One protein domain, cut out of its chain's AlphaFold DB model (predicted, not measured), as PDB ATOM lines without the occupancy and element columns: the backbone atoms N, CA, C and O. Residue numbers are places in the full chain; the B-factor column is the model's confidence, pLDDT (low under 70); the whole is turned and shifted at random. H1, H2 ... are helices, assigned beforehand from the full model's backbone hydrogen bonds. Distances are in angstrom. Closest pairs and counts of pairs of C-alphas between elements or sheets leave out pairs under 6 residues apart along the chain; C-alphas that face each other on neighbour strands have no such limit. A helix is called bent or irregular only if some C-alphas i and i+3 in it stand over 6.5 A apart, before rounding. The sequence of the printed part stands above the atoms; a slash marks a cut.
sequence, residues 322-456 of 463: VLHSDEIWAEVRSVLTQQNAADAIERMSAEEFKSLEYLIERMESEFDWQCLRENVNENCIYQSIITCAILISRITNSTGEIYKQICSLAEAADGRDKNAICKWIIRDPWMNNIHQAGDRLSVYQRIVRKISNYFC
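AT A GLANCE: This is residues 322 to 456 of the 463 residues of an uncharacterized protein of Gimesia chilikensis (UniProt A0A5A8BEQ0). Two helices side by side, H4 and H7, make the core of a compact helical body, between H1, H2 and H3 on one side and the helical hairpin of H5 and H6 on the other. The end of H1, residues 333 to 337, meets H4 at a steep angle, H2 packs on H4, H3 packs on H7, and the hairpin covers the opposite side, H5 against H4 and H6 against H7. The printed part has 135 residues with seven named helices, H1 to H7 in order, and no named strand; the class is all helix. It is compact, with a radius of gyration of the C-alphas of 13.9 A, and rounded, spanning 40 by 37 by 30 A.

HOW THE PARTS SIT: H1, residues 322 to 337, and H2, residues 341 to 346, only just touch, and only at the corner by their link, with 3 pairs of C-alphas within 8 A; the closest C-alphas, of Val 335 and Ala 341, are 6.6 A apart. H3, residues 350 to 365, touches H1 with residues 359 to 363 alone, opposite ways at a steep tilt of 41 degrees, closest at C-alphas 328 and 363, 6.4 A. The hub is H4, residues 378 to 395, which touches four helices. H1 touches it with residues 333 to 337 alone, the same way at a steep tilt of 59 degrees; C-alphas 336 and 384 are closest, 5.1 A apart. H2 touches H4 at a shallow tilt of 29 degrees, closest at C-alphas 342 and 387, 5.5 A. H5, residues 400 to 414, forms a hairpin with H4, opposite ways at a shallow tilt of 24 degrees, closest at C-alphas 382 and 413, 5.0 A. H6, residues 418 to 427, forms a hairpin with H5, closest at C-alphas 412 and 420, 5.8 A. H7, residues 440 to 455, touches H4 opposite ways at a shallow tilt of 24 degrees, closest at C-alphas 385 and 448, 5.8 A. H7 also touches H3, closest at C-alphas 357 and 443, 6.5 A, and H6, closest at C-alphas 422 and 455, 6.1 A. Among the pairs that are apart are H3 and H5. Every O i to N i+4 pair is within hydrogen-bond range in H2, H3, H4, H5 and H6; in H1 and in H7 it is 10 of 12.

IN THESE COORDINATES: H1 begins at C-alpha 322 (517.734, 375.546, 401.494) and measures 23.2 A; it is irregular, with C-alphas 323 and 326 7.8 A apart. H2 measures 8.5 A and H3 22.9 A. H4, from C-alpha 378 (505.715, 366.611, 387.916), measures 26.3 A, H5 21.6 A and H6 14.3 A. H7 measures 24.6 A and ends at C-alpha 455 (510.104, 373.925, 383.886).

THE WHOLE: The two C-alphas farthest apart, of Leu 323 and Thr 399, are 40.5 A apart. The printed part has no cut. The links H3 to H4 and H6 to H7, 12 residues each, are long. Mean pLDDT of the printed part is 88.3; residues 431 to 438 are under 70.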
ATOM      1  N   VAL A 322     517.292 376.934 401.225       91.12
ATOM      2  CA  VAL A 322     517.734 375.546 401.494       91.12
ATOM      3  C   VAL A 322     517.030 374.912 402.698       91.12
ATOM      4  O   VAL A 322     516.775 373.709 402.670       91.12
ATOM      5  N   LEU A 323     516.717 375.687 403.738       91.88
ATOM      6  CA  LEU A 323     516.042 375.186 404.938       91.88
ATOM      7  C   LEU A 323     514.536 374.972 404.714       91.88
ATOM      8  O   LEU A 323     514.002 373.950 405.147       91.88
ATOM      9  N   HIS A 324     513.870 375.894 404.008       92.56
ATOM     10  CA  HIS A 324     512.403 375.981 403.964       92.56
ATOM     11  C   HIS A 324     511.751 375.440 402.681       92.56
ATOM     12  O   HIS A 324     510.561 375.122 402.706       92.56
ATOM     13  N   SER A 325     512.487 375.267 401.570       93.06
ATOM     14  CA  SER A 325     511.877 374.918 400.270       93.06
ATOM     15  C   SER A 325     510.992 373.662 400.287       93.06
ATOM     16  O   SER A 325     509.924 373.667 399.674       93.06
ATOM     17  N   ASP A 326     511.408 372.575 400.955       92.25
ATOM     18  CA  ASP A 326     510.618 371.328 400.965       92.25
ATOM     19  C   ASP A 326     509.338 371.448 401.804       92.25
ATOM     20  O   ASP A 326     508.320 370.868 401.431       92.25
ATOM     21  N   GLU A 327     509.374 372.210 402.905       93.44
ATOM     22  CA  GLU A 327     508.204 372.492 403.749       93.44
ATOM     23  C   GLU A 327     507.178 373.308 402.958       93.44
ATOM     24  O   GLU A 327     506.046 372.863 402.763       93.44
ATOM     25  N   ILE A 328     507.616 374.439 402.393       94.69
ATOM     26  CA  ILE A 328     506.773 375.333 401.593       94.69
ATOM     27  C   ILE A 328     506.157 374.574 400.410       94.69
ATOM     28  O   ILE A 328     504.955 374.677 400.162       94.69
ATOM     29  N   TRP A 329     506.939 373.761 399.690       94.94
ATOM     30  CA  TRP A 329     506.393 372.968 398.586       94.94
ATOM     31  C   TRP A 329     505.433 371.872 399.055       94.94
ATOM     32  O   TRP A 329     504.428 371.624 398.384       94.94
ATOM     33  N   ALA A 330     505.686 371.221 400.194       94.38
ATOM     34  CA  ALA A 330     504.764 370.237 400.750       94.38
ATOM     35  C   ALA A 330     503.411 370.870 401.119       94.38
ATOM     36  O   ALA A 330     502.372 370.301 400.763       94.38
ATOM     37  N   GLU A 331     503.421 372.052 401.742       95.00
ATOM     38  CA  GLU A 331     502.226 372.832 402.077       95.00
ATOM     39  C   GLU A 331     501.467 373.269 400.813       95.00
ATOM     40  O   GLU A 331     500.306 372.888 400.631       95.00
ATOM     41  N   VAL A 332     502.134 373.962 399.881       94.31
ATOM     42  CA  VAL A 332     501.549 374.424 398.604       94.31
ATOM     43  C   VAL A 332     500.942 373.259 397.815       94.31
ATOM     44  O   VAL A 332     499.800 373.336 397.351       94.31
ATOM     45  N   ARG A 333     501.663 372.136 397.707       94.44
ATOM     46  CA  ARG A 333     501.171 370.910 397.062       94.44
ATOM     47  C   ARG A 333     499.922 370.371 397.758       94.44
ATOM     48  O   ARG A 333     498.987 369.972 397.066       94.44
ATOM     49  N   SER A 334     499.891 370.337 399.090       94.31
ATOM     50  CA  SER A 334     498.743 369.804 399.837       94.31
ATOM     51  C   SER A 334     497.458 370.603 399.587       94.31
ATOM     52  O   SER A 334     496.404 370.008 399.368       94.31
ATOM     53  N   VAL A 335     497.561 371.935 399.502       94.56
ATOM     54  CA  VAL A 335     496.428 372.831 399.223       94.56
ATOM     55  C   VAL A 335     495.947 372.702 397.776       94.56
ATOM     56  O   VAL A 335     494.739 372.633 397.538       94.56
ATOM     57  N   LEU A 336     496.869 372.656 396.808       95.38
ATOM     58  CA  LEU A 336     496.547 372.762 395.377       95.38
ATOM     59  C   LEU A 336     496.252 371.430 394.671       95.38
ATOM     60  O   LEU A 336     495.636 371.448 393.605       95.38
ATOM     61  N   THR A 337     496.681 370.290 395.226       94.12
ATOM     62  CA  THR A 337     496.549 368.966 394.573       94.12
ATOM     63  C   THR A 337     495.550 368.012 395.234       94.12
ATOM     64  O   THR A 337     495.372 366.885 394.772       94.12
ATOM     65  N   GLN A 338     494.861 368.453 396.291       93.19
ATOM     66  CA  GLN A 338     493.739 367.716 396.882       93.19
ATOM     67  C   GLN A 338     492.551 367.575 395.910       93.19
ATOM     68  O   GLN A 338     492.358 368.377 394.992       93.19
ATOM     69  N   GLN A 339     491.705 366.566 396.128       91.44
ATOM     70  CA  GLN A 339     490.500 366.373 395.321       91.44
ATOM     71  C   GLN A 339     489.564 367.587 395.451       91.44
ATOM     72  O   GLN A 339     489.220 367.997 396.556       91.44
ATOM     73  N   ASN A 340     489.137 368.145 394.314       92.12
ATOM     74  CA  ASN A 340     488.331 369.371 394.230       92.12
ATOM     75  C   ASN A 340     488.995 370.611 394.877       92.12
ATOM     76  O   ASN A 340     488.291 371.491 395.369       92.12
ATOM     77  N   ALA A 341     490.334 370.711 394.851       94.31
ATOM     78  CA  ALA A 341     491.100 371.824 395.431       94.31
ATOM     79  C   ALA A 341     490.536 373.219 395.106       94.31
ATOM     80  O   ALA A 341     490.377 374.035 396.009       94.31
ATOM     81  N   ALA A 342     490.167 373.484 393.847       94.19
ATOM     82  CA  ALA A 342     489.595 374.772 393.447       94.19
ATOM     83  C   ALA A 342     488.285 375.109 394.193       94.19
ATOM     84  O   ALA A 342     488.098 376.245 394.618       94.19
ATOM     85  N   ASP A 343     487.407 374.126 394.418       94.19
ATOM     86  CA  ASP A 343     486.154 374.325 395.163       94.19
ATOM     87  C   ASP A 343     486.403 374.517 396.665       94.19
ATOM     88  O   ASP A 343     485.666 375.251 397.321       94.19
ATOM     89  N   ALA A 344     487.424 373.853 397.215       94.00
ATOM     90  CA  ALA A 344     487.826 374.018 398.608       94.00
ATOM     91  C   ALA A 344     488.416 375.418 398.852       94.00
ATOM     92  O   ALA A 344     487.994 376.106 399.777       94.00
ATOM     93  N   ILE A 345     489.327 375.865 397.980       93.94
ATOM     94  CA  ILE A 345     489.982 377.180 398.056       93.94
ATOM     95  C   ILE A 345     488.971 378.316 397.854       93.94
ATOM     96  O   ILE A 345     488.997 379.306 398.581       93.94
ATOM     97  N   GLU A 346     488.027 378.181 396.919       91.06
ATOM     98  CA  GLU A 346     486.984 379.193 396.706       91.06
ATOM     99  C   GLU A 346     486.105 379.397 397.952       91.06
ATOM    100  O   GLU A 346     485.767 380.538 398.288       91.06
ATOM    101  N   ARG A 347     485.799 378.302 398.665       92.88
ATOM    102  CA  ARG A 347     485.000 378.277 399.901       92.88
ATOM    103  C   ARG A 347     485.767 378.679 401.164       92.88
ATOM    104  O   ARG A 347     485.120 378.805 402.202       92.88
ATOM    105  N   MET A 348     487.084 378.892 401.095       93.75
ATOM    106  CA  MET A 348     487.862 379.377 402.239       93.75
ATOM    107  C   MET A 348     487.284 380.689 402.769       93.75
ATOM    108  O   MET A 348     487.017 381.631 402.008       93.75
ATOM    109  N   SER A 349     487.147 380.755 404.091       92.75
ATOM    110  CA  SER A 349     486.896 381.988 404.828       92.75
ATOM    111  C   SER A 349     488.017 383.011 404.604       92.75
ATOM    112  O   SER A 349     489.099 382.699 404.103       92.75
ATOM    113  N   ALA A 350     487.778 384.264 404.998       88.81
ATOM    114  CA  ALA A 350     488.797 385.308 404.904       88.81
ATOM    115  C   ALA A 350     490.031 385.032 405.789       88.81
ATOM    116  O   ALA A 350     491.108 385.536 405.492       88.81
ATOM    117  N   GLU A 351     489.892 384.245 406.860       89.81
ATOM    118  CA  GLU A 351     491.006 383.871 407.740       89.81
ATOM    119  C   GLU A 351     491.825 382.720 407.144       89.81
ATOM    120  O   GLU A 351     493.045 382.821 407.063       89.81
ATOM    121  N   GLU A 352     491.170 381.680 406.619       91.62
ATOM    122  CA  GLU A 352     491.848 380.591 405.896       91.62
ATOM    123  C   GLU A 352     492.559 381.100 404.634       91.62
ATOM    124  O   GLU A 352     493.673 380.673 404.331       91.62
ATOM    125  N   PHE A 353     491.954 382.055 403.919       91.31
ATOM    126  CA  PHE A 353     492.575 382.650 402.740       91.31
ATOM    127  C   PHE A 353     493.824 383.478 403.085       91.31
ATOM    128  O   PHE A 353     494.802 383.412 402.347       91.31
ATOM    129  N   LYS A 354     493.855 384.173 404.231       91.12
ATOM    130  CA  LYS A 354     495.070 384.864 404.710       91.12
ATOM    131  C   LYS A 354     496.224 383.905 404.994       91.12
ATOM    132  O   LYS A 354     497.375 384.253 404.748       91.12
ATOM    133  N   SER A 355     495.938 382.695 405.475       91.56
ATOM    134  CA  SER A 355     496.965 381.657 405.637       91.56
ATOM    135  C   SER A 355     497.548 381.226 404.287       91.56
ATOM    136  O   SER A 355     498.752 381.001 404.188       91.56
ATOM    137  N   LEU A 356     496.723 381.170 403.231       91.56
ATOM    138  CA  LEU A 356     497.208 380.949 401.868       91.56
ATOM    139  C   LEU A 356     498.033 382.144 401.365       91.56
ATOM    140  O   LEU A 356     499.116 381.927 400.836       91.56
ATOM    141  N   GLU A 357     497.585 383.388 401.567       91.38
ATOM    142  CA  GLU A 357     498.355 384.597 401.216       91.38
ATOM    143  C   GLU A 357     499.756 384.588 401.845       91.38
ATOM    144  O   GLU A 357     500.747 384.747 401.132       91.38
ATOM    145  N   TYR A 358     499.843 384.297 403.147       92.38
ATOM    146  CA  TYR A 358     501.104 384.173 403.880       92.38
ATOM    147  C   TYR A 358     502.005 383.050 403.338       92.38
ATOM    148  O   TYR A 358     503.212 383.241 403.177       92.38
ATOM    149  N   LEU A 359     501.433 381.893 402.987       93.56
ATOM    150  CA  LEU A 359     502.177 380.806 402.344       93.56
ATOM    151  C   LEU A 359     502.765 381.235 400.989       93.56
ATOM    152  O   LEU A 359     503.867 380.815 400.643       93.56
ATOM    153  N   ILE A 360     502.075 382.090 400.228       90.00
ATOM    154  CA  ILE A 360     502.581 382.576 398.933       90.00
ATOM    155  C   ILE A 360     503.647 383.654 399.118       90.00
ATOM    156  O   ILE A 360     504.614 383.683 398.360       90.00
ATOM    157  N   GLU A 361     503.536 384.487 400.153       90.38
ATOM    158  CA  GLU A 361     504.604 385.411 400.549       90.38
ATOM    159  C   GLU A 361     505.884 384.655 400.935       90.38
ATOM    160  O   GLU A 361     506.944 384.969 400.391       90.38
ATOM    161  N   ARG A 362     505.785 383.591 401.753       92.88
ATOM    162  CA  ARG A 362     506.907 382.659 401.995       92.88
ATOM    163  C   ARG A 362     507.405 382.019 400.699       92.88
ATOM    164  O   ARG A 362     508.607 381.934 400.477       92.88
ATOM    165  N   MET A 363     506.510 381.587 399.808       92.12
ATOM    166  CA  MET A 363     506.912 380.955 398.546       92.12
ATOM    167  C   MET A 363     507.655 381.913 397.597       92.12
ATOM    168  O   MET A 363     508.451 381.477 396.766       92.12
ATOM    169  N   GLU A 364     507.448 383.223 397.698       88.50
ATOM    170  CA  GLU A 364     508.236 384.179 396.924       88.50
ATOM    171  C   GLU A 364     509.635 384.381 397.513       88.50
ATOM    172  O   GLU A 364     510.606 384.253 396.762       88.50
ATOM    173  N   SER A 365     509.749 384.618 398.825       88.69
ATOM    174  CA  SER A 365     511.007 384.974 399.503       88.69
ATOM    175  C   SER A 365     511.894 383.784 399.904       88.69
ATOM    176  O   SER A 365     513.120 383.885 399.843       88.69
ATOM    177  N   GLU A 366     511.297 382.663 400.308       91.88
ATOM    178  CA  GLU A 366     511.950 381.527 400.980       91.88
ATOM    179  C   GLU A 366     511.900 380.224 400.168       91.88
ATOM    180  O   GLU A 366     512.370 379.195 400.645       91.88
ATOM    181  N   PHE A 367     511.362 380.234 398.944       92.31
ATOM    182  CA  PHE A 367     511.291 379.039 398.098       92.31
ATOM    183  C   PHE A 367     512.032 379.180 396.763       92.31
ATOM    184  O   PHE A 367     512.043 380.222 396.096       92.31
ATOM    185  N   ASP A 368     512.642 378.062 396.381       89.19
ATOM    186  CA  ASP A 368     513.494 377.877 395.216       89.19
ATOM    187  C   ASP A 368     513.505 376.394 394.801       89.19
ATOM    188  O   ASP A 368     513.727 375.499 395.629       89.19
ATOM    189  N   TRP A 369     513.277 376.128 393.512       87.88
ATOM    190  CA  TRP A 369     513.206 374.776 392.948       87.88
ATOM    191  C   TRP A 369     514.535 374.017 393.014       87.88
ATOM    192  O   TRP A 369     514.529 372.788 393.105       87.88
ATOM    193  N   GLN A 370     515.670 374.721 392.998       85.88
ATOM    194  CA  GLN A 370     516.995 374.107 393.089       85.88
ATOM    195  C   GLN A 370     517.314 373.637 394.517       85.88
ATOM    196  O   GLN A 370     518.165 372.767 394.708       85.88
ATOM    197  N   CYS A 371     516.624 374.187 395.522       88.31
ATOM    198  CA  CYS A 371     516.837 373.867 396.934       88.31
ATOM    199  C   CYS A 371     516.153 372.573 397.397       88.31
ATOM    200  O   CYS A 371     516.584 372.000 398.396       88.31
ATOM    201  N   LEU A 372     515.133 372.087 396.675       88.06
ATOM    202  CA  LEU A 372     514.396 370.876 397.050       88.06
ATOM    203  C   LEU A 372     515.308 369.647 397.119       88.06
ATOM    204  O   LEU A 372     516.105 369.381 396.216       88.06
ATOM    205  N   ARG A 373     515.166 368.857 398.183       83.75
ATOM    206  CA  ARG A 373     515.940 367.624 398.384       83.75
ATOM    207  C   ARG A 373     515.342 366.481 397.569       83.75
ATOM    208  O   ARG A 373     516.049 365.815 396.804       83.75
ATOM    209  N   GLU A 374     514.031 366.288 397.681       80.31
ATOM    210  CA  GLU A 374     513.308 365.191 397.032       80.31
ATOM    211  C   GLU A 374     513.140 365.375 395.515       80.31
ATOM    212  O   GLU A 374     513.222 366.474 394.965       80.31
ATOM    213  N   ASN A 375     512.883 364.271 394.806       81.88
ATOM    214  CA  ASN A 375     512.498 364.331 393.399       81.88
ATOM    215  C   ASN A 375     511.040 364.774 393.274       81.88
ATOM    216  O   ASN A 375     510.128 364.093 393.743       81.88
ATOM    217  N   VAL A 376     510.820 365.906 392.607       86.94
ATOM    218  CA  VAL A 376     509.482 366.475 392.458       86.94
ATOM    219  C   VAL A 376     508.629 365.624 391.518       86.94
ATOM    220  O   VAL A 376     509.010 365.341 390.384       86.94
ATOM    221  N   ASN A 377     507.436 365.247 391.977       91.56
ATOM    222  CA  ASN A 377     506.431 364.612 391.134       91.56
ATOM    223  C   ASN A 377     505.810 365.659 390.195       91.56
ATOM    224  O   ASN A 377     504.949 366.432 390.612       91.56
ATOM    225  N   GLU A 378     506.212 365.659 388.922       93.56
ATOM    226  CA  GLU A 378     505.715 366.611 387.916       93.56
ATOM    227  C   GLU A 378     504.187 366.602 387.765       93.56
ATOM    228  O   GLU A 378     503.599 367.640 387.476       93.56
ATOM    229  N   ASN A 379     503.515 365.472 388.028       93.88
ATOM    230  CA  ASN A 379     502.049 365.419 388.010       93.88
ATOM    231  C   ASN A 379     501.438 366.402 389.023       93.88
ATOM    232  O   ASN A 379     500.428 367.029 388.718       93.88
ATOM    233  N   CYS A 380     502.059 366.577 390.195       94.25
ATOM    234  CA  CYS A 380     501.615 367.552 391.190       94.25
ATOM    235  C   CYS A 380     501.786 368.991 390.690       94.25
ATOM    236  O   CYS A 380     500.934 369.824 390.970       94.25
ATOM    237  N   ILE A 381     502.838 369.282 389.918       94.69
ATOM    238  CA  ILE A 381     503.072 370.615 389.342       94.69
ATOM    239  C   ILE A 381     501.995 370.937 388.301       94.69
ATOM    240  O   ILE A 381     501.348 371.979 388.402       94.69
ATOM    241  N   TYR A 382     501.750 370.035 387.341       96.12
ATOM    242  CA  TYR A 382     500.699 370.234 386.333       96.12
ATOM    243  C   TYR A 382     499.318 370.409 386.982       96.12
ATOM    244  O   TYR A 382     498.591 371.334 386.628       96.12
ATOM    245  N   GLN A 383     498.977 369.579 387.976       96.12
ATOM    246  CA  GLN A 383     497.713 369.702 388.712       96.12
ATOM    247  C   GLN A 383     497.609 371.033 389.472       96.12
ATOM    248  O   GLN A 383     496.567 371.676 389.400       96.12
ATOM    249  N   SER A 384     498.677 371.509 390.119       96.38
ATOM    250  CA  SER A 384     498.676 372.825 390.771       96.38
ATOM    251  C   SER A 384     498.436 373.978 389.787       96.38
ATOM    252  O   SER A 384     497.674 374.894 390.102       96.38
ATOM    253  N   ILE A 385     499.028 373.924 388.586       95.69
ATOM    254  CA  ILE A 385     498.786 374.911 387.518       95.69
ATOM    255  C   ILE A 385     497.315 374.870 387.072       95.69
ATOM    256  O   ILE A 385     496.677 375.919 386.986       95.69
ATOM    257  N   ILE A 386     496.748 373.677 386.859       95.81
ATOM    258  CA  ILE A 386     495.339 373.491 386.466       95.81
ATOM    259  C   ILE A 386     494.378 373.994 387.561       95.81
ATOM    260  O   ILE A 386     493.441 374.733 387.254       95.81
ATOM    261  N   THR A 387     494.622 373.680 388.838       96.38
ATOM    262  CA  THR A 387     493.831 374.189 389.975       96.38
ATOM    263  C   THR A 387     493.803 375.717 389.988       96.38
ATOM    264  O   THR A 387     492.731 376.320 390.071       96.38
ATOM    265  N   CYS A 388     494.964 376.361 389.845       94.38
ATOM    266  CA  CYS A 388     495.041 377.821 389.797       94.38
ATOM    267  C   CYS A 388     494.367 378.398 388.547       94.38
ATOM    268  O   CYS A 388     493.745 379.459 388.616       94.38
ATOM    269  N   ALA A 389     494.426 377.693 387.416       92.62
ATOM    270  CA  ALA A 389     493.753 378.112 386.198       92.62
ATOM    271  C   ALA A 389     492.227 378.122 386.327       92.62
ATOM    272  O   ALA A 389     491.579 379.074 385.884       92.62
ATOM    273  N   ILE A 390     491.656 377.112 386.986       93.50
ATOM    274  CA  ILE A 390     490.224 377.061 387.309       93.50
ATOM    275  C   ILE A 390     489.845 378.245 388.209       93.50
ATOM    276  O   ILE A 390     488.870 378.942 387.930       93.50
ATOM    277  N   LEU A 391     490.641 378.522 389.247       92.94
ATOM    278  CA  LEU A 391     490.412 379.630 390.179       92.94
ATOM    279  C   LEU A 391     490.455 381.009 389.490       92.94
ATOM    280  O   LEU A 391     489.542 381.817 389.670       92.94
ATOM    281  N   ILE A 392     491.459 381.266 388.645       90.69
ATOM    282  CA  ILE A 392     491.564 382.513 387.864       90.69
ATOM    283  C   ILE A 392     490.401 382.636 386.868       90.69
ATOM    284  O   ILE A 392     489.840 383.722 386.700       90.69
ATOM    285  N   SER A 393     489.992 381.533 386.235       88.69
ATOM    286  CA  SER A 393     488.867 381.508 385.286       88.69
ATOM    287  C   SER A 393     487.537 381.893 385.936       88.69
ATOM    288  O   SER A 393     486.758 382.639 385.341       88.69
ATOM    289  N   ARG A 394     487.302 381.440 387.178       89.50
ATOM    290  CA  ARG A 394     486.119 381.806 387.977       89.50
ATOM    291  C   ARG A 394     486.093 383.299 388.309       89.50
ATOM    292  O   ARG A 394     485.060 383.930 388.126       89.50
ATOM    293  N   ILE A 395     487.224 383.888 388.713       88.12
ATOM    294  CA  ILE A 395     487.301 385.330 389.025       88.12
ATOM    295  C   ILE A 395     487.141 386.198 387.764       88.12
ATOM    296  O   ILE A 395     486.457 387.219 387.787       88.12
ATOM    297  N   THR A 396     487.742 385.791 386.644       84.62
ATOM    298  CA  THR A 396     487.731 386.557 385.379       84.62
ATOM    299  C   THR A 396     486.453 386.377 384.543       84.62
ATOM    300  O   THR A 396     486.340 386.951 383.457       84.62
ATOM    301  N   ASN A 397     485.470 385.609 385.036       79.25
ATOM    302  CA  ASN A 397     484.199 385.312 384.356       79.25
ATOM    303  C   ASN A 397     484.381 384.858 382.894       79.25
ATOM    304  O   ASN A 397     483.621 385.250 382.010       79.25
ATOM    305  N   SER A 398     485.425 384.070 382.627       78.94
ATOM    306  CA  SER A 398     485.786 383.587 381.287       78.94
ATOM    307  C   SER A 398     486.011 384.674 380.220       78.94
ATOM    308  O   SER A 398     485.784 384.442 379.028       78.94
ATOM    309  N   THR A 399     486.455 385.872 380.617       74.38
ATOM    310  CA  THR A 399     486.684 387.004 379.701       74.38
ATOM    311  C   THR A 399     487.992 387.753 379.969       74.38
ATOM    312  O   THR A 399     488.630 387.609 381.008       74.38
ATOM    313  N   GLY A 400     488.409 388.575 379.001       80.81
ATOM    314  CA  GLY A 400     489.623 389.386 379.096       80.81
ATOM    315  C   GLY A 400     490.911 388.628 378.765       80.81
ATOM    316  O   GLY A 400     490.909 387.444 378.427       80.81
ATOM    317  N   GLU A 401     492.033 389.345 378.814       83.12
ATOM    318  CA  GLU A 401     493.317 388.810 378.354       83.12
ATOM    319  C   GLU A 401     493.936 387.838 379.368       83.12
ATOM    320  O   GLU A 401     494.453 386.800 378.970       83.12
ATOM    321  N   ILE A 402     493.791 388.104 380.674       82.88
ATOM    322  CA  ILE A 402     494.255 387.206 381.746       82.88
ATOM    323  C   ILE A 402     493.633 385.808 381.592       82.88
ATOM    324  O   ILE A 402     494.364 384.820 381.649       82.88
ATOM    325  N   TYR A 403     492.325 385.730 381.304       85.06
ATOM    326  CA  TYR A 403     491.620 384.469 381.056       85.06
ATOM    327  C   TYR A 403     492.227 383.675 379.887       85.06
ATOM    328  O   TYR A 403     492.589 382.514 380.049       85.06
ATOM    329  N   LYS A 404     492.424 384.304 378.719       87.69
ATOM    330  CA  LYS A 404     493.023 383.623 377.553       87.69
ATOM    331  C   LYS A 404     494.417 383.072 377.859       87.69
ATOM    332  O   LYS A 404     494.741 381.956 377.461       87.69
ATOM    333  N   GLN A 405     495.238 383.858 378.561       89.00
ATOM    334  CA  GLN A 405     496.608 383.470 378.896       89.00
ATOM    335  C   GLN A 405     496.644 382.306 379.892       89.00
ATOM    336  O   GLN A 405     497.508 381.442 379.757       89.00
ATOM    337  N   ILE A 406     495.708 382.240 380.850       90.31
ATOM    338  CA  ILE A 406     495.636 381.107 381.780       90.31
ATOM    339  C   ILE A 406     495.003 379.860 381.152       90.31
ATOM    340  O   ILE A 406     495.457 378.760 381.449       90.31
ATOM    341  N   CYS A 407     494.042 379.995 380.229       90.38
ATOM    342  CA  CYS A 407     493.536 378.859 379.451       90.38
ATOM    343  C   CYS A 407     494.649 378.203 378.631       90.38
ATOM    344  O   CYS A 407     494.831 376.996 378.721       90.38
ATOM    345  N   SER A 408     495.452 378.995 377.911       91.69
ATOM    346  CA  SER A 408     496.581 378.463 377.137       91.69
ATOM    347  C   SER A 408     497.618 377.753 378.021       91.69
ATOM    348  O   SER A 408     498.178 376.738 377.611       91.69
ATOM    349  N   LEU A 409     497.849 378.246 379.244       92.25
ATOM    350  CA  LEU A 409     498.733 377.586 380.207       92.25
ATOM    351  C   LEU A 409     498.113 376.300 380.789       92.25
ATOM    352  O   LEU A 409     498.826 375.321 380.995       92.25
ATOM    353  N   ALA A 410     496.800 376.278 381.022       93.88
ATOM    354  CA  ALA A 410     496.075 375.100 381.494       93.88
ATOM    355  C   ALA A 410     496.036 373.984 380.442       93.88
ATOM    356  O   ALA A 410     496.304 372.835 380.774       93.88
ATOM    357  N   GLU A 411     495.778 374.323 379.176       95.50
ATOM    358  CA  GLU A 411     495.852 373.399 378.035       95.50
ATOM    359  C   GLU A 411     497.259 372.796 377.903       95.50
ATOM    360  O   GLU A 411     497.409 371.586 377.726       95.50
ATOM    361  N   ALA A 412     498.304 373.618 378.067       94.94
ATOM    362  CA  ALA A 412     499.686 373.149 378.094       94.94
ATOM    363  C   ALA A 412     499.978 372.226 379.292       94.94
ATOM    364  O   ALA A 412     500.687 371.233 379.138       94.94
ATOM    365  N   ALA A 413     499.432 372.516 380.477       94.94
ATOM    366  CA  ALA A 413     499.616 371.692 381.670       94.94
ATOM    367  C   ALA A 413     498.868 370.349 381.596       94.94
ATOM    368  O   ALA A 413     499.441 369.318 381.948       94.94
ATOM    369  N   ASP A 414     497.632 370.339 381.091       95.38
ATOM    370  CA  ASP A 414     496.831 369.125 380.888       95.38
ATOM    371  C   ASP A 414     497.456 368.222 379.808       95.38
ATOM    372  O   ASP A 414     497.680 367.028 380.028       95.38
ATOM    373  N   GLY A 415     497.891 368.824 378.694       95.06
ATOM    374  CA  GLY A 415     498.677 368.162 377.648       95.06
ATOM    375  C   GLY A 415     500.122 367.817 378.040       95.06
ATOM    376  O   GLY A 415     500.813 367.145 377.273       95.06
ATOM    377  N   ARG A 416     500.586 368.245 379.225       95.25
ATOM    378  CA  ARG A 416     501.954 368.063 379.754       95.25
ATOM    379  C   ARG A 416     503.065 368.621 378.848       95.25
ATOM    380  O   ARG A 416     504.194 368.126 378.854       95.25
ATOM    381  N   ASP A 417     502.763 369.657 378.067       94.44
ATOM    382  CA  ASP A 417     503.712 370.310 377.164       94.44
ATOM    383  C   ASP A 417     504.604 371.302 377.926       94.44
ATOM    384  O   ASP A 417     504.342 372.507 378.006       94.44
ATOM    385  N   LYS A 418     505.723 370.781 378.445       92.00
ATOM    386  CA  LYS A 418     506.783 371.582 379.077       92.00
ATOM    387  C   LYS A 418     507.243 372.745 378.198       92.00
ATOM    388  O   LYS A 418     507.484 373.828 378.713       92.00
ATOM    389  N   ASN A 419     507.344 372.557 376.879       90.75
ATOM    390  CA  ASN A 419     507.850 373.595 375.979       90.75
ATOM    391  C   ASN A 419     506.856 374.750 375.829       90.75
ATOM    392  O   ASN A 419     507.278 375.901 375.706       90.75
ATOM    393  N   ALA A 420     505.553 374.466 375.827       92.38
ATOM    394  CA  ALA A 420     504.521 375.496 375.855       92.38
ATOM    395  C   ALA A 420     504.534 376.268 377.185       92.38
ATOM    396  O   ALA A 420     504.510 377.499 377.157       92.38
ATOM    397  N   ILE A 421     504.684 375.577 378.323       91.81
ATOM    398  CA  ILE A 421     504.817 376.218 379.642       91.81
ATOM    399  C   ILE A 421     506.071 377.109 379.695       91.81
ATOM    400  O   ILE A 421     505.962 378.284 380.037       91.81
ATOM    401  N   CYS A 422     507.243 376.629 379.264       88.62
ATOM    402  CA  CYS A 422     508.462 377.447 379.219       88.62
ATOM    403  C   CYS A 422     508.304 378.685 378.329       88.62
ATOM    404  O   CYS A 422     508.681 379.785 378.724       88.62
ATOM    405  N   LYS A 423     507.692 378.545 377.144       89.00
ATOM    406  CA  LYS A 423     507.398 379.687 376.259       89.00
ATOM    407  C   LYS A 423     506.427 380.687 376.884       89.00
ATOM    408  O   LYS A 423     506.518 381.869 376.563       89.00
ATOM    409  N   TRP A 424     505.503 380.232 377.727       90.06
ATOM    410  CA  TRP A 424     504.597 381.101 378.474       90.06
ATOM    411  C   TRP A 424     505.359 381.902 379.541       90.06
ATOM    412  O   TRP A 424     505.211 383.120 379.580       90.06
ATOM    413  N   ILE A 425     506.257 381.257 380.303       85.19
ATOM    414  CA  ILE A 425     507.124 381.916 381.303       85.19
ATOM    415  C   ILE A 425     508.033 382.960 380.639       85.19
ATOM    416  O   ILE A 425     508.047 384.108 381.063       85.19
ATOM    417  N   ILE A 426     508.732 382.596 379.554       83.38
ATOM    418  CA  ILE A 426     509.632 383.499 378.801       83.38
ATOM    419  C   ILE A 426     508.910 384.770 378.332       83.38
ATOM    420  O   ILE A 426     509.513 385.836 378.237       83.38
ATOM    421  N   ARG A 427     507.624 384.655 377.988       84.38
ATOM    422  CA  ARG A 427     506.809 385.782 377.524       84.38
ATOM    423  C   ARG A 427     506.239 386.633 378.656       84.38
ATOM    424  O   ARG A 427     505.727 387.701 378.333       84.38
ATOM    425  N   ASP A 428     506.254 386.127 379.895       78.19
ATOM    426  CA  ASP A 428     505.501 386.584 381.073       78.19
ATOM    427  C   ASP A 428     504.356 387.557 380.725       78.19
ATOM    428  O   ASP A 428     504.462 388.770 380.935       78.19
ATOM    429  N   PRO A 429     503.234 387.061 380.165       76.44
ATOM    430  CA  PRO A 429     502.165 387.919 379.652       76.44
ATOM    431  C   PRO A 429     501.464 388.745 380.749       76.44
ATOM    432  O   PRO A 429     500.584 389.560 380.457       76.44
ATOM    433  N   TRP A 430     501.835 388.543 382.016       77.12
ATOM    434  CA  TRP A 430     501.329 389.266 383.175       77.12
ATOM    435  C   TRP A 430     502.345 390.231 383.797       77.12
ATOM    436  O   TRP A 430     502.016 390.837 384.816       77.12
ATOM    437  N   MET A 431     503.547 390.415 383.222       67.00
ATOM    438  CA  MET A 431     504.639 391.215 383.816       67.00
ATOM    439  C   MET A 431     504.173 392.600 384.294       67.00
ATOM    440  O   MET A 431     504.485 393.021 385.402       67.00
ATOM    441  N   ASN A 432     503.325 393.251 383.491       60.00
ATOM    442  CA  ASN A 432     502.770 394.583 383.753       60.00
ATOM    443  C   ASN A 432     501.344 394.578 384.352       60.00
ATOM    444  O   ASN A 432     500.750 395.640 384.506       60.00
ATOM    445  N   ASN A 433     500.776 393.405 384.655       62.03
ATOM    446  CA  ASN A 433     499.372 393.206 385.055       62.03
ATOM    447  C   ASN A 433     499.230 392.576 386.457       62.03
ATOM    448  O   ASN A 433     498.251 391.882 386.732       62.03
ATOM    449  N   ILE A 434     500.207 392.784 387.345       57.09
ATOM    450  CA  ILE A 434     500.092 392.374 388.750       57.09
ATOM    451  C   ILE A 434     499.139 393.349 389.446       57.09
ATOM    452  O   ILE A 434     499.494 394.497 389.716       57.09
ATOM    453  N   HIS A 435     497.911 392.904 389.706       55.06
ATOM    454  CA  HIS A 435     496.954 393.665 390.507       55.06
ATOM    455  C   HIS A 435     497.479 393.853 391.943       55.06
ATOM    456  O   HIS A 435     498.283 393.054 392.425       55.06
ATOM    457  N   GLN A 436     497.042 394.923 392.619       51.34
ATOM    458  CA  GLN A 436     497.513 395.263 393.967       51.34
ATOM    459  C   GLN A 436     497.359 394.082 394.948       51.34
ATOM    460  O   GLN A 436     496.439 393.268 394.833       51.34
ATOM    461  N   ALA A 437     498.281 393.987 395.910       49.09
ATOM    462  CA  ALA A 437     498.261 392.948 396.936       49.09
ATOM    463  C   ALA A 437     496.931 392.961 397.721       49.09
ATOM    464  O   ALA A 437     496.442 394.031 398.087       49.09
ATOM    465  N   GLY A 438     496.363 391.775 397.967       54.06
ATOM    466  CA  GLY A 438     495.080 391.580 398.663       54.06
ATOM    467  C   GLY A 438     493.876 391.240 397.769       54.06
ATOM    468  O   GLY A 438     492.772 391.065 398.282       54.06
ATOM    469  N   ASP A 439     494.049 391.129 396.446       79.31
ATOM    470  CA  ASP A 439     493.061 390.499 395.555       79.31
ATOM    471  C   ASP A 439     493.364 388.996 395.406       79.31
ATOM    472  O   ASP A 439     494.496 388.615 395.099       79.31
ATOM    473  N   ARG A 440     492.345 388.130 395.536       87.31
ATOM    474  CA  ARG A 440     492.468 386.679 395.295       87.31
ATOM    475  C   ARG A 440     493.110 386.376 393.933       87.31
ATOM    476  O   ARG A 440     493.859 385.409 393.813       87.31
ATOM    477  N   LEU A 441     492.850 387.209 392.920       87.25
ATOM    478  CA  LEU A 441     493.450 387.077 391.592       87.25
ATOM    479  C   LEU A 441     494.982 387.205 391.619       87.25
ATOM    480  O   LEU A 441     495.665 386.386 391.002       87.25
ATOM    481  N   SER A 442     495.524 388.191 392.345       85.38
ATOM    482  CA  SER A 442     496.973 388.428 392.382       85.38
ATOM    483  C   SER A 442     497.708 387.287 393.086       85.38
ATOM    484  O   SER A 442     498.756 386.851 392.611       85.38
ATOM    485  N   VAL A 443     497.114 386.716 394.138       89.06
ATOM    486  CA  VAL A 443     497.624 385.519 394.831       89.06
ATOM    487  C   VAL A 443     497.767 384.347 393.860       89.06
ATOM    488  O   VAL A 443     498.844 383.764 393.752       89.06
ATOM    489  N   TYR A 444     496.727 384.029 393.083       90.62
ATOM    490  CA  TYR A 444     496.787 382.911 392.136       90.62
ATOM    491  C   TYR A 444     497.774 383.156 390.983       90.62
ATOM    492  O   TYR A 444     498.447 382.219 390.552       90.62
ATOM    493  N   GLN A 445     497.921 384.398 390.508       87.94
ATOM    494  CA  GLN A 445     498.937 384.747 389.504       87.94
ATOM    495  C   GLN A 445     500.369 384.545 390.033       87.94
ATOM    496  O   GLN A 445     501.219 384.027 389.302       87.94
ATOM    497  N   ARG A 446     500.631 384.912 391.298       87.94
ATOM    498  CA  ARG A 446     501.918 384.702 391.992       87.94
ATOM    499  C   ARG A 446     502.243 383.209 392.122       87.94
ATOM    500  O   ARG A 446     503.316 382.785 391.690       87.94
ATOM    501  N   ILE A 447     501.279 382.402 392.588       90.31
ATOM    502  CA  ILE A 447     501.394 380.930 392.662       90.31
ATOM    503  C   ILE A 447     501.777 380.340 391.308       90.31
ATOM    504  O   ILE A 447     502.767 379.616 391.207       90.31
ATOM    505  N   VAL A 448     500.994 380.638 390.265       91.12
ATOM    506  CA  VAL A 448     501.177 380.049 388.931       91.12
ATOM    507  C   VAL A 448     502.585 380.306 388.417       91.12
ATOM    508  O   VAL A 448     503.251 379.359 388.017       91.12
ATOM    509  N   ARG A 449     503.072 381.548 388.491       88.06
ATOM    510  CA  ARG A 449     504.434 381.895 388.064       88.06
ATOM    511  C   ARG A 449     505.498 381.123 388.835       88.06
ATOM    512  O   ARG A 449     506.301 380.426 388.219       88.06
ATOM    513  N   LYS A 450     505.480 381.194 390.172       89.06
ATOM    514  CA  LYS A 450     506.498 380.536 391.005       89.06
ATOM    515  C   LYS A 450     506.478 379.013 390.811       89.06
ATOM    516  O   LYS A 450     507.538 378.392 390.813       89.06
ATOM    517  N   ILE A 451     505.308 378.413 390.557       92.38
ATOM    518  CA  ILE A 451     505.183 376.988 390.217       92.38
ATOM    519  C   ILE A 451     505.703 376.678 388.807       92.38
ATOM    520  O   ILE A 451     506.466 375.728 388.634       92.38
ATOM    521  N   SER A 452     505.331 377.471 387.802       90.19
ATOM    522  CA  SER A 452     505.753 377.261 386.414       90.19
ATOM    523  C   SER A 452     507.274 377.337 386.243       90.19
ATOM    524  O   SER A 452     507.807 376.554 385.453       90.19
ATOM    525  N   ASN A 453     507.982 378.173 387.017       88.38
ATOM    526  CA  ASN A 453     509.450 378.295 386.974       88.38
ATOM    527  C   ASN A 453     510.205 376.956 387.106       88.38
ATOM    528  O   ASN A 453     511.315 376.853 386.590       88.38
ATOM    529  N   TYR A 454     509.602 375.906 387.683       90.50
ATOM    530  CA  TYR A 454     510.167 374.547 387.677       90.50
ATOM    531  C   TYR A 454     510.611 374.075 386.283       90.50
ATOM    532  O   TYR A 454     511.643 373.422 386.141       90.50
ATOM    533  N   PHE A 455     509.825 374.384 385.246       88.06
ATOM    534  CA  PHE A 455     510.104 373.925 383.886       88.06
ATOM    535  C   PHE A 455     511.186 374.756 383.185       88.06
ATOM    536  O   PHE A 455     511.780 374.279 382.218       88.06
ATOM    537  N   CYS A 456     511.466 375.971 383.667       82.31
ATOM    538  CA  CYS A 456     512.457 376.872 383.085       82.31
ATOM    539  C   CYS A 456     513.390 377.458 384.168       82.31
ATOM    540  O   CYS A 456     513.370 378.663 384.414       82.31
TER     541      CYS A 456